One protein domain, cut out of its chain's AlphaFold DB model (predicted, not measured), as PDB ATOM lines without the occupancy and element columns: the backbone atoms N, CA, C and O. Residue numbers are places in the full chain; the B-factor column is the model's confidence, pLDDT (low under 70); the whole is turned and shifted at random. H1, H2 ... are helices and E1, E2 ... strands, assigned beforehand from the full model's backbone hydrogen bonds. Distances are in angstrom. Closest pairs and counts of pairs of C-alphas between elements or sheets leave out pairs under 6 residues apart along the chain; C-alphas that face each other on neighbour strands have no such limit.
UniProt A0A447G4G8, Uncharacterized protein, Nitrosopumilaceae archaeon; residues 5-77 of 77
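AT A GLANCE: This is residues 5 to 77 of the 77 residues of an uncharacterized protein of Nitrosopumilaceae archaeon (UniProt A0A447G4G8). A two-stranded hairpin, E1 and E2, runs through the middle, with one long helix on either side of it, H1 by E2 and H3 over both strands. The short helix H2 makes a corner after H1, away from the middle. The printed part has 73 residues, with H1, H2, E1, E2 and H3 in that order; the strands are antiparallel and the class is mixed, helices and strands. It is only just loose, close to compact, with a radius of gyration of the C-alphas of 13.8 A and spans of 40 by 29 by 18 A.

IN THESE COORDINATES: Find C-alpha 5 at (-3.112, -39.134, 3.398); from there H1 runs 28.1 A through residues 5 to 23. H2 follows at residues 25 to 28. E1, residues 36 to 43, and E2, residues 49 to 56, each measure 23.3 A. H3, residues 59 to 75, runs 25.1 A to C-alpha 75 at (-28.674, -30.762, 1.717).

HOW THE PARTS SIT: Look first at the hairpin: E1 and E2 stand at 160 degrees, with N 52 and O 40 at 3.0 A and N 54 and O 38 at 3.1 A, within hydrogen-bond range. The closest C-alphas of H1 and E2 are Val 10 and Val 51, 6.9 A; those of E1 and H3 are Tyr 38 and Ile 62, 6.5 A. H1 and H3 are apart. H1 and H2 only just touch, only at the corner, with 3 pairs of C-alphas within 8 A; Ala 21 and Phe 28 are closest at 5.1 A. In H3 every O i to N i+4 pair is within hydrogen-bond range, in H1 14 of 15; H2 is too short for such a pair.

THE WHOLE: The C-alphas farthest apart are those of Lys 25 and Lys 77, 40.5 A. The printed part has no cut and no long link. Its mean pLDDT is 71.3; look for values under 70 at residues 32 to 52, 54 to 57, 59 and 76 to 77.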
ATOM      1  N   GLU A   5      -2.928 -38.369   2.163       70.56
ATOM      2  CA  GLU A   5      -3.112 -39.134   3.398       70.56
ATOM      3  C   GLU A   5      -4.441 -39.906   3.462       70.56
ATOM      4  O   GLU A   5      -4.505 -41.006   4.023       70.56
ATOM      5  N   ASP A   6      -5.489 -39.392   2.822       71.81
ATOM      6  CA  ASP A   6      -6.792 -40.050   2.765       71.81
ATOM      7  C   ASP A   6      -6.769 -41.242   1.801       71.81
ATOM      8  O   ASP A   6      -7.437 -42.247   2.055       71.81
ATOM      9  N   ALA A   7      -5.982 -41.179   0.720       72.38
ATOM     10  CA  ALA A   7      -5.942 -42.215  -0.316       72.38
ATOM     11  C   ALA A   7      -5.582 -43.601   0.252       72.38
ATOM     12  O   ALA A   7      -6.209 -44.608  -0.093       72.38
ATOM     13  N   GLY A   8      -4.625 -43.657   1.186       76.50
ATOM     14  CA  GLY A   8      -4.260 -44.899   1.873       76.50
ATOM     15  C   GLY A   8      -5.399 -45.454   2.736       76.50
ATOM     16  O   GLY A   8      -5.650 -46.662   2.753       76.50
ATOM     17  N   ARG A   9      -6.149 -44.570   3.403       76.50
ATOM     18  CA  ARG A   9      -7.298 -44.949   4.237       76.50
ATOM     19  C   ARG A   9      -8.442 -45.508   3.396       76.50
ATOM     20  O   ARG A   9      -9.062 -46.494   3.790       76.50
ATOM     21  N   VAL A  10      -8.675 -44.929   2.221       75.00
ATOM     22  CA  VAL A  10      -9.645 -45.429   1.236       75.00
ATOM     23  C   VAL A  10      -9.309 -46.838   0.785       75.00
ATOM     24  O   VAL A  10     -10.155 -47.730   0.882       75.00
ATOM     25  N   ALA A  11      -8.069 -47.045   0.338       77.44
ATOM     26  CA  ALA A  11      -7.609 -48.350  -0.116       77.44
ATOM     27  C   ALA A  11      -7.748 -49.404   0.994       77.44
ATOM     28  O   ALA A  11      -8.230 -50.511   0.744       77.44
ATOM     29  N   GLY A  12      -7.409 -49.039   2.236       81.69
ATOM     30  CA  GLY A  12      -7.572 -49.906   3.403       81.69
ATOM     31  C   GLY A  12      -9.026 -50.305   3.672       81.69
ATOM     32  O   GLY A  12      -9.302 -51.481   3.910       81.69
ATOM     33  N   VAL A  13      -9.969 -49.360   3.596       79.00
ATOM     34  CA  VAL A  13     -11.405 -49.637   3.799       79.00
ATOM     35  C   VAL A  13     -11.960 -50.545   2.699       79.00
ATOM     36  O   VAL A  13     -12.671 -51.508   3.004       79.00
ATOM     37  N   ALA A  14     -11.609 -50.286   1.437       77.62
ATOM     38  CA  ALA A  14     -12.038 -51.111   0.310       77.62
ATOM     39  C   ALA A  14     -11.521 -52.555   0.438       77.62
ATOM     40  O   ALA A  14     -12.306 -53.506   0.390       77.62
ATOM     41  N   ALA A  15     -10.220 -52.721   0.697       80.19
ATOM     42  CA  ALA A  15      -9.606 -54.033   0.885       80.19
ATOM     43  C   ALA A  15     -10.192 -54.780   2.095       80.19
ATOM     44  O   ALA A  15     -10.511 -55.966   1.997       80.19
ATOM     45  N   GLY A  16     -10.380 -54.089   3.223       83.12
ATOM     46  CA  GLY A  16     -10.976 -54.662   4.429       83.12
ATOM     47  C   GLY A  16     -12.410 -55.144   4.215       83.12
ATOM     48  O   GLY A  16     -12.765 -56.234   4.664       83.12
ATOM     49  N   THR A  17     -13.213 -54.373   3.478       78.44
ATOM     50  CA  THR A  17     -14.608 -54.727   3.170       78.44
ATOM     51  C   THR A  17     -14.679 -55.985   2.305       78.44
ATOM     52  O   THR A  17     -15.408 -56.918   2.644       78.44
ATOM     53  N   LEU A  18     -13.871 -56.061   1.242       76.94
ATOM     54  CA  LEU A  18     -13.808 -57.239   0.372       76.94
ATOM     55  C   LEU A  18     -13.287 -58.475   1.115       76.94
ATOM     56  O   LEU A  18     -13.866 -59.553   1.002       76.94
ATOM     57  N   ALA A  19     -12.236 -58.323   1.926       82.62
ATOM     58  CA  ALA A  19     -11.697 -59.416   2.733       82.62
ATOM     59  C   ALA A  19     -12.704 -59.920   3.781       82.62
ATOM     60  O   ALA A  19     -12.750 -61.116   4.065       82.62
ATOM     61  N   GLY A  20     -13.511 -59.025   4.357       80.69
ATOM     62  CA  GLY A  20     -14.610 -59.381   5.252       80.69
ATOM     63  C   GLY A  20     -15.708 -60.155   4.528       80.69
ATOM     64  O   GLY A  20     -16.086 -61.236   4.976       80.69
ATOM     65  N   ALA A  21     -16.153 -59.656   3.374       75.75
ATOM     66  CA  ALA A  21     -17.160 -60.328   2.559       75.75
ATOM     67  C   ALA A  21     -16.689 -61.714   2.090       75.75
ATOM     68  O   ALA A  21     -17.464 -62.659   2.136       75.75
ATOM     69  N   ALA A  22     -15.409 -61.875   1.736       76.69
ATOM     70  CA  ALA A  22     -14.829 -63.163   1.347       76.69
ATOM     71  C   ALA A  22     -14.798 -64.206   2.481       76.69
ATOM     72  O   ALA A  22     -14.783 -65.407   2.212       76.69
ATOM     73  N   LYS A  23     -14.790 -63.773   3.749       84.19
ATOM     74  CA  LYS A  23     -14.835 -64.677   4.912       84.19
ATOM     75  C   LYS A  23     -16.242 -65.183   5.227       84.19
ATOM     76  O   LYS A  23     -16.366 -66.169   5.951       84.19
ATOM     77  N   ASP A  24     -17.283 -64.545   4.694       83.00
ATOM     78  CA  ASP A  24     -18.673 -64.965   4.858       83.00
ATOM     79  C   ASP A  24     -19.281 -65.363   3.510       83.00
ATOM     80  O   ASP A  24     -19.568 -64.533   2.653       83.00
ATOM     81  N   LYS A  25     -19.553 -66.659   3.346       75.06
ATOM     82  CA  LYS A  25     -20.084 -67.224   2.100       75.06
ATOM     83  C   LYS A  25     -21.413 -66.584   1.675       75.06
ATOM     84  O   LYS A  25     -21.661 -66.461   0.479       75.06
ATOM     85  N   ALA A  26     -22.251 -66.164   2.627       78.56
ATOM     86  CA  ALA A  26     -23.525 -65.509   2.330       78.56
ATOM     87  C   ALA A  26     -23.344 -64.055   1.863       78.56
ATOM     88  O   ALA A  26     -24.098 -63.576   1.017       78.56
ATOM     89  N   SER A  27     -22.365 -63.336   2.410       71.75
ATOM     90  CA  SER A  27     -21.989 -61.998   1.940       71.75
ATOM     91  C   SER A  27     -21.290 -62.057   0.587       71.75
ATOM     92  O   SER A  27     -21.647 -61.296  -0.304       71.75
ATOM     93  N   PHE A  28     -20.372 -63.006   0.397       74.88
ATOM     94  CA  PHE A  28     -19.676 -63.202  -0.873       74.88
ATOM     95  C   PHE A  28     -20.632 -63.543  -2.021       74.88
ATOM     96  O   PHE A  28     -20.536 -62.953  -3.086       74.88
ATOM     97  N   ALA A  29     -21.605 -64.434  -1.794       73.06
ATOM     98  CA  ALA A  29     -22.590 -64.825  -2.811       73.06
ATOM     99  C   ALA A  29     -23.564 -63.703  -3.217       73.06
ATOM    100  O   ALA A  29     -24.304 -63.862  -4.182       73.06
ATOM    101  N   ARG A  30     -23.606 -62.599  -2.460       74.44
ATOM    102  CA  ARG A  30     -24.401 -61.404  -2.774       74.44
ATOM    103  C   ARG A  30     -23.578 -60.312  -3.453       74.44
ATOM    104  O   ARG A  30     -24.125 -59.252  -3.742       74.44
ATOM    105  N   LEU A  31     -22.279 -60.537  -3.658       71.94
ATOM    106  CA  LEU A  31     -21.465 -59.609  -4.423       71.94
ATOM    107  C   LEU A  31     -21.754 -59.787  -5.920       71.94
ATOM    108  O   LEU A  31     -21.841 -60.922  -6.382       71.94
ATOM    109  N   PRO A  32     -21.887 -58.682  -6.666       68.38
ATOM    110  CA  PRO A  32     -22.151 -58.726  -8.096       68.38
ATOM    111  C   PRO A  32     -20.956 -59.257  -8.899       68.38
ATOM    112  O   PRO A  32     -19.810 -58.929  -8.596       68.38
ATOM    113  N   ASP A  33     -21.220 -60.022  -9.965       64.56
ATOM    114  CA  ASP A  33     -20.177 -60.592 -10.842       64.56
ATOM    115  C   ASP A  33     -19.425 -59.517 -11.650       64.56
ATOM    116  O   ASP A  33     -18.246 -59.672 -11.984       64.56
ATOM    117  N   LYS A  34     -20.102 -58.404 -11.972       58.00
ATOM    118  CA  LYS A  34     -19.491 -57.203 -12.550       58.00
ATOM    119  C   LYS A  34     -19.325 -56.150 -11.462       58.00
ATOM    120  O   LYS A  34     -20.300 -55.673 -10.892       58.00
ATOM    121  N   TYR A  35     -18.075 -55.775 -11.213       58.94
ATOM    122  CA  TYR A  35     -17.712 -54.782 -10.213       58.94
ATOM    123  C   TYR A  35     -17.486 -53.419 -10.860       58.94
ATOM    124  O   TYR A  35     -16.427 -53.171 -11.434       58.94
ATOM    125  N   TRP A  36     -18.438 -52.510 -10.676       52.66
ATOM    126  CA  TRP A  36     -18.179 -51.078 -10.783       52.66
ATOM    127  C   TRP A  36     -18.232 -50.511  -9.372       52.66
ATOM    128  O   TRP A  36     -19.286 -50.429  -8.748       52.66
ATOM    129  N   GLY A  37     -17.056 -50.243  -8.811       54.59
ATOM    130  CA  GLY A  37     -16.941 -49.661  -7.483       54.59
ATOM    131  C   GLY A  37     -17.055 -48.153  -7.593       54.59
ATOM    132  O   GLY A  37     -16.168 -47.522  -8.168       54.59
ATOM    133  N   TYR A  38     -18.103 -47.575  -7.010       55.09
ATOM    134  CA  TYR A  38     -18.079 -46.151  -6.716       55.09
ATOM    135  C   TYR A  38     -17.597 -45.897  -5.303       55.09
ATOM    136  O   TYR A  38     -18.004 -46.554  -4.340       55.09
ATOM    137  N   TYR A  39     -16.731 -44.898  -5.222       60.31
ATOM    138  CA  TYR A  39     -16.198 -44.370  -3.994       60.31
ATOM    139  C   TYR A  39     -16.649 -42.914  -3.852       60.31
ATOM    140  O   TYR A  39     -16.239 -42.049  -4.627       60.31
ATOM    141  N   ALA A  40     -17.462 -42.649  -2.829       57.84
ATOM    142  CA  ALA A  40     -17.786 -41.297  -2.389       57.84
ATOM    143  C   ALA A  40     -17.114 -41.010  -1.049       57.84
ATOM    144  O   ALA A  40     -17.154 -41.833  -0.126       57.84
ATOM    145  N   ARG A  41     -16.555 -39.801  -0.930       68.56
ATOM    146  CA  ARG A  41     -16.038 -39.264   0.327       68.56
ATOM    147  C   ARG A  41     -16.622 -37.903   0.626       68.56
ATOM    148  O   ARG A  41     -16.784 -37.076  -0.270       68.56
ATOM    149  N   GLY A  42     -16.735 -37.643   1.918       61.34
ATOM    150  CA  GLY A  42     -16.914 -36.309   2.459       61.34
ATOM    151  C   GLY A  42     -16.281 -36.232   3.837       61.34
ATOM    152  O   GLY A  42     -16.216 -37.234   4.553       61.34
ATOM    153  N   HIS A  43     -15.815 -35.040   4.193       58.81
ATOM    154  CA  HIS A  43     -15.757 -34.671   5.597       58.81
ATOM    155  C   HIS A  43     -17.126 -34.109   5.965       58.81
ATOM    156  O   HIS A  43     -17.684 -33.314   5.204       58.81
ATOM    157  N   ASP A  44     -17.673 -34.509   7.110       63.12
ATOM    158  CA  ASP A  44     -18.764 -33.730   7.692       63.12
ATOM    159  C   ASP A  44     -18.248 -32.338   8.116       63.12
ATOM    160  O   ASP A  44     -17.043 -32.064   8.119       63.12
ATOM    161  N   ALA A  45     -19.150 -31.437   8.509       58.22
ATOM    162  CA  ALA A  45     -18.774 -30.098   8.974       58.22
ATOM    163  C   ALA A  45     -17.852 -30.099  10.219       58.22
ATOM    164  O   ALA A  45     -17.343 -29.052  10.610       58.22
ATOM    165  N   LYS A  46     -17.642 -31.263  10.850       67.56
ATOM    166  CA  LYS A  46     -16.798 -31.477  12.029       67.56
ATOM    167  C   LYS A  46     -15.462 -32.150  11.679       67.56
ATOM    168  O   LYS A  46     -14.682 -32.435  12.584       67.56
ATOM    169  N   GLY A  47     -15.185 -32.392  10.394       64.12
ATOM    170  CA  GLY A  47     -13.943 -32.995   9.906       64.12
ATOM    171  C   GLY A  47     -13.933 -34.527   9.894       64.12
ATOM    172  O   GLY A  47     -12.913 -35.117   9.533       64.12
ATOM    173  N   ALA A  48     -15.033 -35.199  10.246       66.44
ATOM    174  CA  ALA A  48     -15.085 -36.657  10.275       66.44
ATOM    175  C   ALA A  48     -15.055 -37.239   8.855       66.44
ATOM    176  O   ALA A  48     -15.907 -36.928   8.025       66.44
ATOM    177  N   PHE A  49     -14.068 -38.095   8.590       68.38
ATOM    178  CA  PHE A  49     -13.859 -38.741   7.296       68.38
ATOM    179  C   PHE A  49     -14.787 -39.948   7.115       68.38
ATOM    180  O   PHE A  49     -14.695 -40.925   7.865       68.38
ATOM    181  N   GLY A  50     -15.653 -39.894   6.100       66.38
ATOM    182  CA  GLY A  50     -16.537 -40.992   5.705       66.38
ATOM    183  C   GLY A  50     -16.158 -41.592   4.350       66.38
ATOM    184  O   GLY A  50     -15.833 -40.865   3.411       66.38
ATOM    185  N   VAL A  51     -16.241 -42.921   4.247       69.44
ATOM    186  CA  VAL A  51     -16.078 -43.681   2.999       69.44
ATOM    187  C   VAL A  51     -17.372 -44.420   2.707       69.44
ATOM    188  O   VAL A  51     -17.817 -45.215   3.534       69.44
ATOM    189  N   ILE A  52     -17.942 -44.192   1.526       68.81
ATOM    190  CA  ILE A  52     -19.042 -44.999   1.003       68.81
ATOM    191  C   ILE A  52     -18.492 -45.874  -0.111       68.81
ATOM    192  O   ILE A  52     -17.870 -45.376  -1.050       68.81
ATOM    193  N   LEU A  53     -18.733 -47.173   0.021       71.62
ATOM    194  CA  LEU A  53     -18.404 -48.170  -0.981       71.62
ATOM    195  C   LEU A  53     -19.715 -48.726  -1.530       71.62
ATOM    196  O   LEU A  53     -20.501 -49.316  -0.784       71.62
ATOM    197  N   ALA A  54     -19.960 -48.486  -2.812       69.00
ATOM    198  CA  ALA A  54     -21.155 -48.935  -3.507       69.00
ATOM    199  C   ALA A  54     -20.808 -49.973  -4.576       69.00
ATOM    200  O   ALA A  54     -19.753 -49.892  -5.210       69.00
ATOM    201  N   TYR A  55     -21.726 -50.917  -4.779       68.56
ATOM    202  CA  TYR A  55     -21.632 -51.964  -5.789       68.56
ATOM    203  C   TYR A  55     -22.928 -51.990  -6.596       68.56
ATOM    204  O   TYR A  55     -24.012 -51.940  -6.014       68.56
ATOM    205  N   SER A  56     -22.815 -52.096  -7.916       66.62
ATOM    206  CA  SER A  56     -23.952 -52.277  -8.815       66.62
ATOM    207  C   SER A  56     -23.554 -53.191  -9.970       66.62
ATOM    208  O   SER A  56     -22.426 -53.112 -10.459       66.62
ATOM    209  N   GLU A  57     -24.484 -54.043 -10.401       68.94
ATOM    210  CA  GLU A  57     -24.364 -54.843 -11.631       68.94
ATOM    211  C   GLU A  57     -24.639 -54.015 -12.890       68.94
ATOM    212  O   GLU A  57     -24.238 -54.400 -13.990       68.94
ATOM    213  N   ASP A  58     -25.318 -52.881 -12.712       71.69
ATOM    214  CA  ASP A  58     -25.682 -51.925 -13.748       71.69
ATOM    215  C   ASP A  58     -24.850 -50.644 -13.595       71.69
ATOM    216  O   ASP A  58     -24.810 -50.052 -12.510       71.69
ATOM    217  N   GLU A  59     -24.208 -50.208 -14.681       65.00
ATOM    218  CA  GLU A  59     -23.467 -48.942 -14.740       65.00
ATOM    219  C   GLU A  59     -24.371 -47.755 -14.368       65.00
ATOM    220  O   GLU A  59     -23.942 -46.877 -13.619       65.00
ATOM    221  N   GLY A  60     -25.651 -47.772 -14.767       72.25
ATOM    222  CA  GLY A  60     -26.604 -46.707 -14.426       72.25
ATOM    223  C   GLY A  60     -26.927 -46.621 -12.929       72.25
ATOM    224  O   GLY A  60     -27.127 -45.534 -12.389       72.25
ATOM    225  N   GLY A  61     -26.896 -47.757 -12.225       72.44
ATOM    226  CA  GLY A  61     -27.109 -47.802 -10.776       72.44
ATOM    227  C   GLY A  61     -25.990 -47.116  -9.990       72.44
ATOM    228  O   GLY A  61     -26.232 -46.580  -8.908       72.44
ATOM    229  N   ILE A  62     -24.773 -47.086 -10.546       72.38
ATOM    230  CA  ILE A  62     -23.684 -46.298  -9.977       72.38
ATOM    231  C   ILE A  62     -23.982 -44.811 -10.136       72.38
ATOM    232  O   ILE A  62     -24.025 -44.120  -9.124       72.38
ATOM    233  N   ASP A  63     -24.273 -44.335 -11.347       74.69
ATOM    234  CA  ASP A  63     -24.587 -42.920 -11.615       74.69
ATOM    235  C   ASP A  63     -25.696 -42.370 -10.700       74.69
ATOM    236  O   ASP A  63     -25.577 -41.276 -10.132       74.69
ATOM    237  N   ASP A  64     -26.742 -43.166 -10.469       78.44
ATOM    238  CA  ASP A  64     -27.831 -42.821  -9.557       78.44
ATOM    239  C   ASP A  64     -27.382 -42.707  -8.097       78.44
ATOM    240  O   ASP A  64     -27.751 -41.749  -7.409       78.44
ATOM    241  N   LEU A  65     -26.544 -43.632  -7.621       74.44
ATOM    242  CA  LEU A  65     -25.970 -43.563  -6.277       74.44
ATOM    243  C   LEU A  65     -25.062 -42.339  -6.104       74.44
ATOM    244  O   LEU A  65     -25.062 -41.732  -5.028       74.44
ATOM    245  N   LEU A  66     -24.326 -41.941  -7.152       74.62
ATOM    246  CA  LEU A  66     -23.478 -40.740  -7.117       74.62
ATOM    247  C   LEU A  66     -24.346 -39.513  -6.907       74.62
ATOM    248  O   LEU A  66     -24.093 -38.706  -6.013       74.62
ATOM    249  N   ARG A  67     -25.399 -39.413  -7.718       80.31
ATOM    250  CA  ARG A  67     -26.343 -38.304  -7.702       80.31
ATOM    251  C   ARG A  67     -27.028 -38.178  -6.346       80.31
ATOM    252  O   ARG A  67     -27.029 -37.090  -5.777       80.31
ATOM    253  N   MET A  68     -27.535 -39.281  -5.790       79.56
ATOM    254  CA  MET A  68     -28.155 -39.288  -4.458       79.56
ATOM    255  C   MET A  68     -27.184 -38.819  -3.370       79.56
ATOM    256  O   MET A  68     -27.561 -38.055  -2.477       79.56
ATOM    257  N   TYR A  69     -25.923 -39.256  -3.438       74.56
ATOM    258  CA  TYR A  69     -24.898 -38.814  -2.500       74.56
ATOM    259  C   TYR A  69     -24.612 -37.314  -2.632       74.56
ATOM    260  O   TYR A  69     -24.585 -36.604  -1.627       74.56
ATOM    261  N   GLU A  70     -24.427 -36.815  -3.854       75.88
ATOM    262  CA  GLU A  70     -24.195 -35.390  -4.099       75.88
ATOM    263  C   GLU A  70     -25.362 -34.519  -3.621       75.88
ATOM    264  O   GLU A  70     -25.135 -33.464  -3.025       75.88
ATOM    265  N   GLU A  71     -26.603 -34.952  -3.851       81.38
ATOM    266  CA  GLU A  71     -27.809 -34.278  -3.363       81.38
ATOM    267  C   GLU A  71     -27.849 -34.230  -1.834       81.38
ATOM    268  O   GLU A  71     -28.070 -33.160  -1.260       81.38
ATOM    269  N   TRP A  72     -27.562 -35.351  -1.167       77.19
ATOM    270  CA  TRP A  72     -27.478 -35.400   0.291       77.19
ATOM    271  C   TRP A  72     -26.384 -34.471   0.827       77.19
ATOM    272  O   TRP A  72     -26.649 -33.670   1.719       77.19
ATOM    273  N   VAL A  73     -25.172 -34.497   0.260       70.75
ATOM    274  CA  VAL A  73     -24.084 -33.590   0.673       70.75
ATOM    275  C   VAL A  73     -24.499 -32.124   0.518       70.75
ATOM    276  O   VAL A  73     -24.201 -31.303   1.387       70.75
ATOM    277  N   ARG A  74     -25.209 -31.776  -0.563       76.25
ATOM    278  CA  ARG A  74     -25.738 -30.419  -0.771       76.25
ATOM    279  C   ARG A  74     -26.813 -30.045   0.250       76.25
ATOM    280  O   ARG A  74     -26.874 -28.876   0.613       76.25
ATOM    281  N   SER A  75     -27.621 -30.998   0.718       74.56
ATOM    282  CA  SER A  75     -28.674 -30.762   1.717       74.56
ATOM    283  C   SER A  75     -28.158 -30.651   3.156       74.56
ATOM    284  O   SER A  75     -28.934 -30.319   4.047       74.56
ATOM    285  N   GLN A  76     -26.890 -30.991   3.410       67.19
ATOM    286  CA  GLN A  76     -26.233 -30.825   4.716       67.19
ATOM    287  C   GLN A  76     -25.577 -29.438   4.887       67.19
ATOM    288  O   GLN A  76     -24.933 -29.196   5.910       67.19
ATOM    289  N   LYS A  77     -25.699 -28.548   3.893       54.72
ATOM    290  CA  LYS A  77     -25.323 -27.129   3.991       54.72
ATOM    291  C   LYS A  77     -26.487 -26.291   4.500       54.72
ATOM    292  O   LYS A  77     -26.192 -25.318   5.227       54.72
TER     293      LYS A  77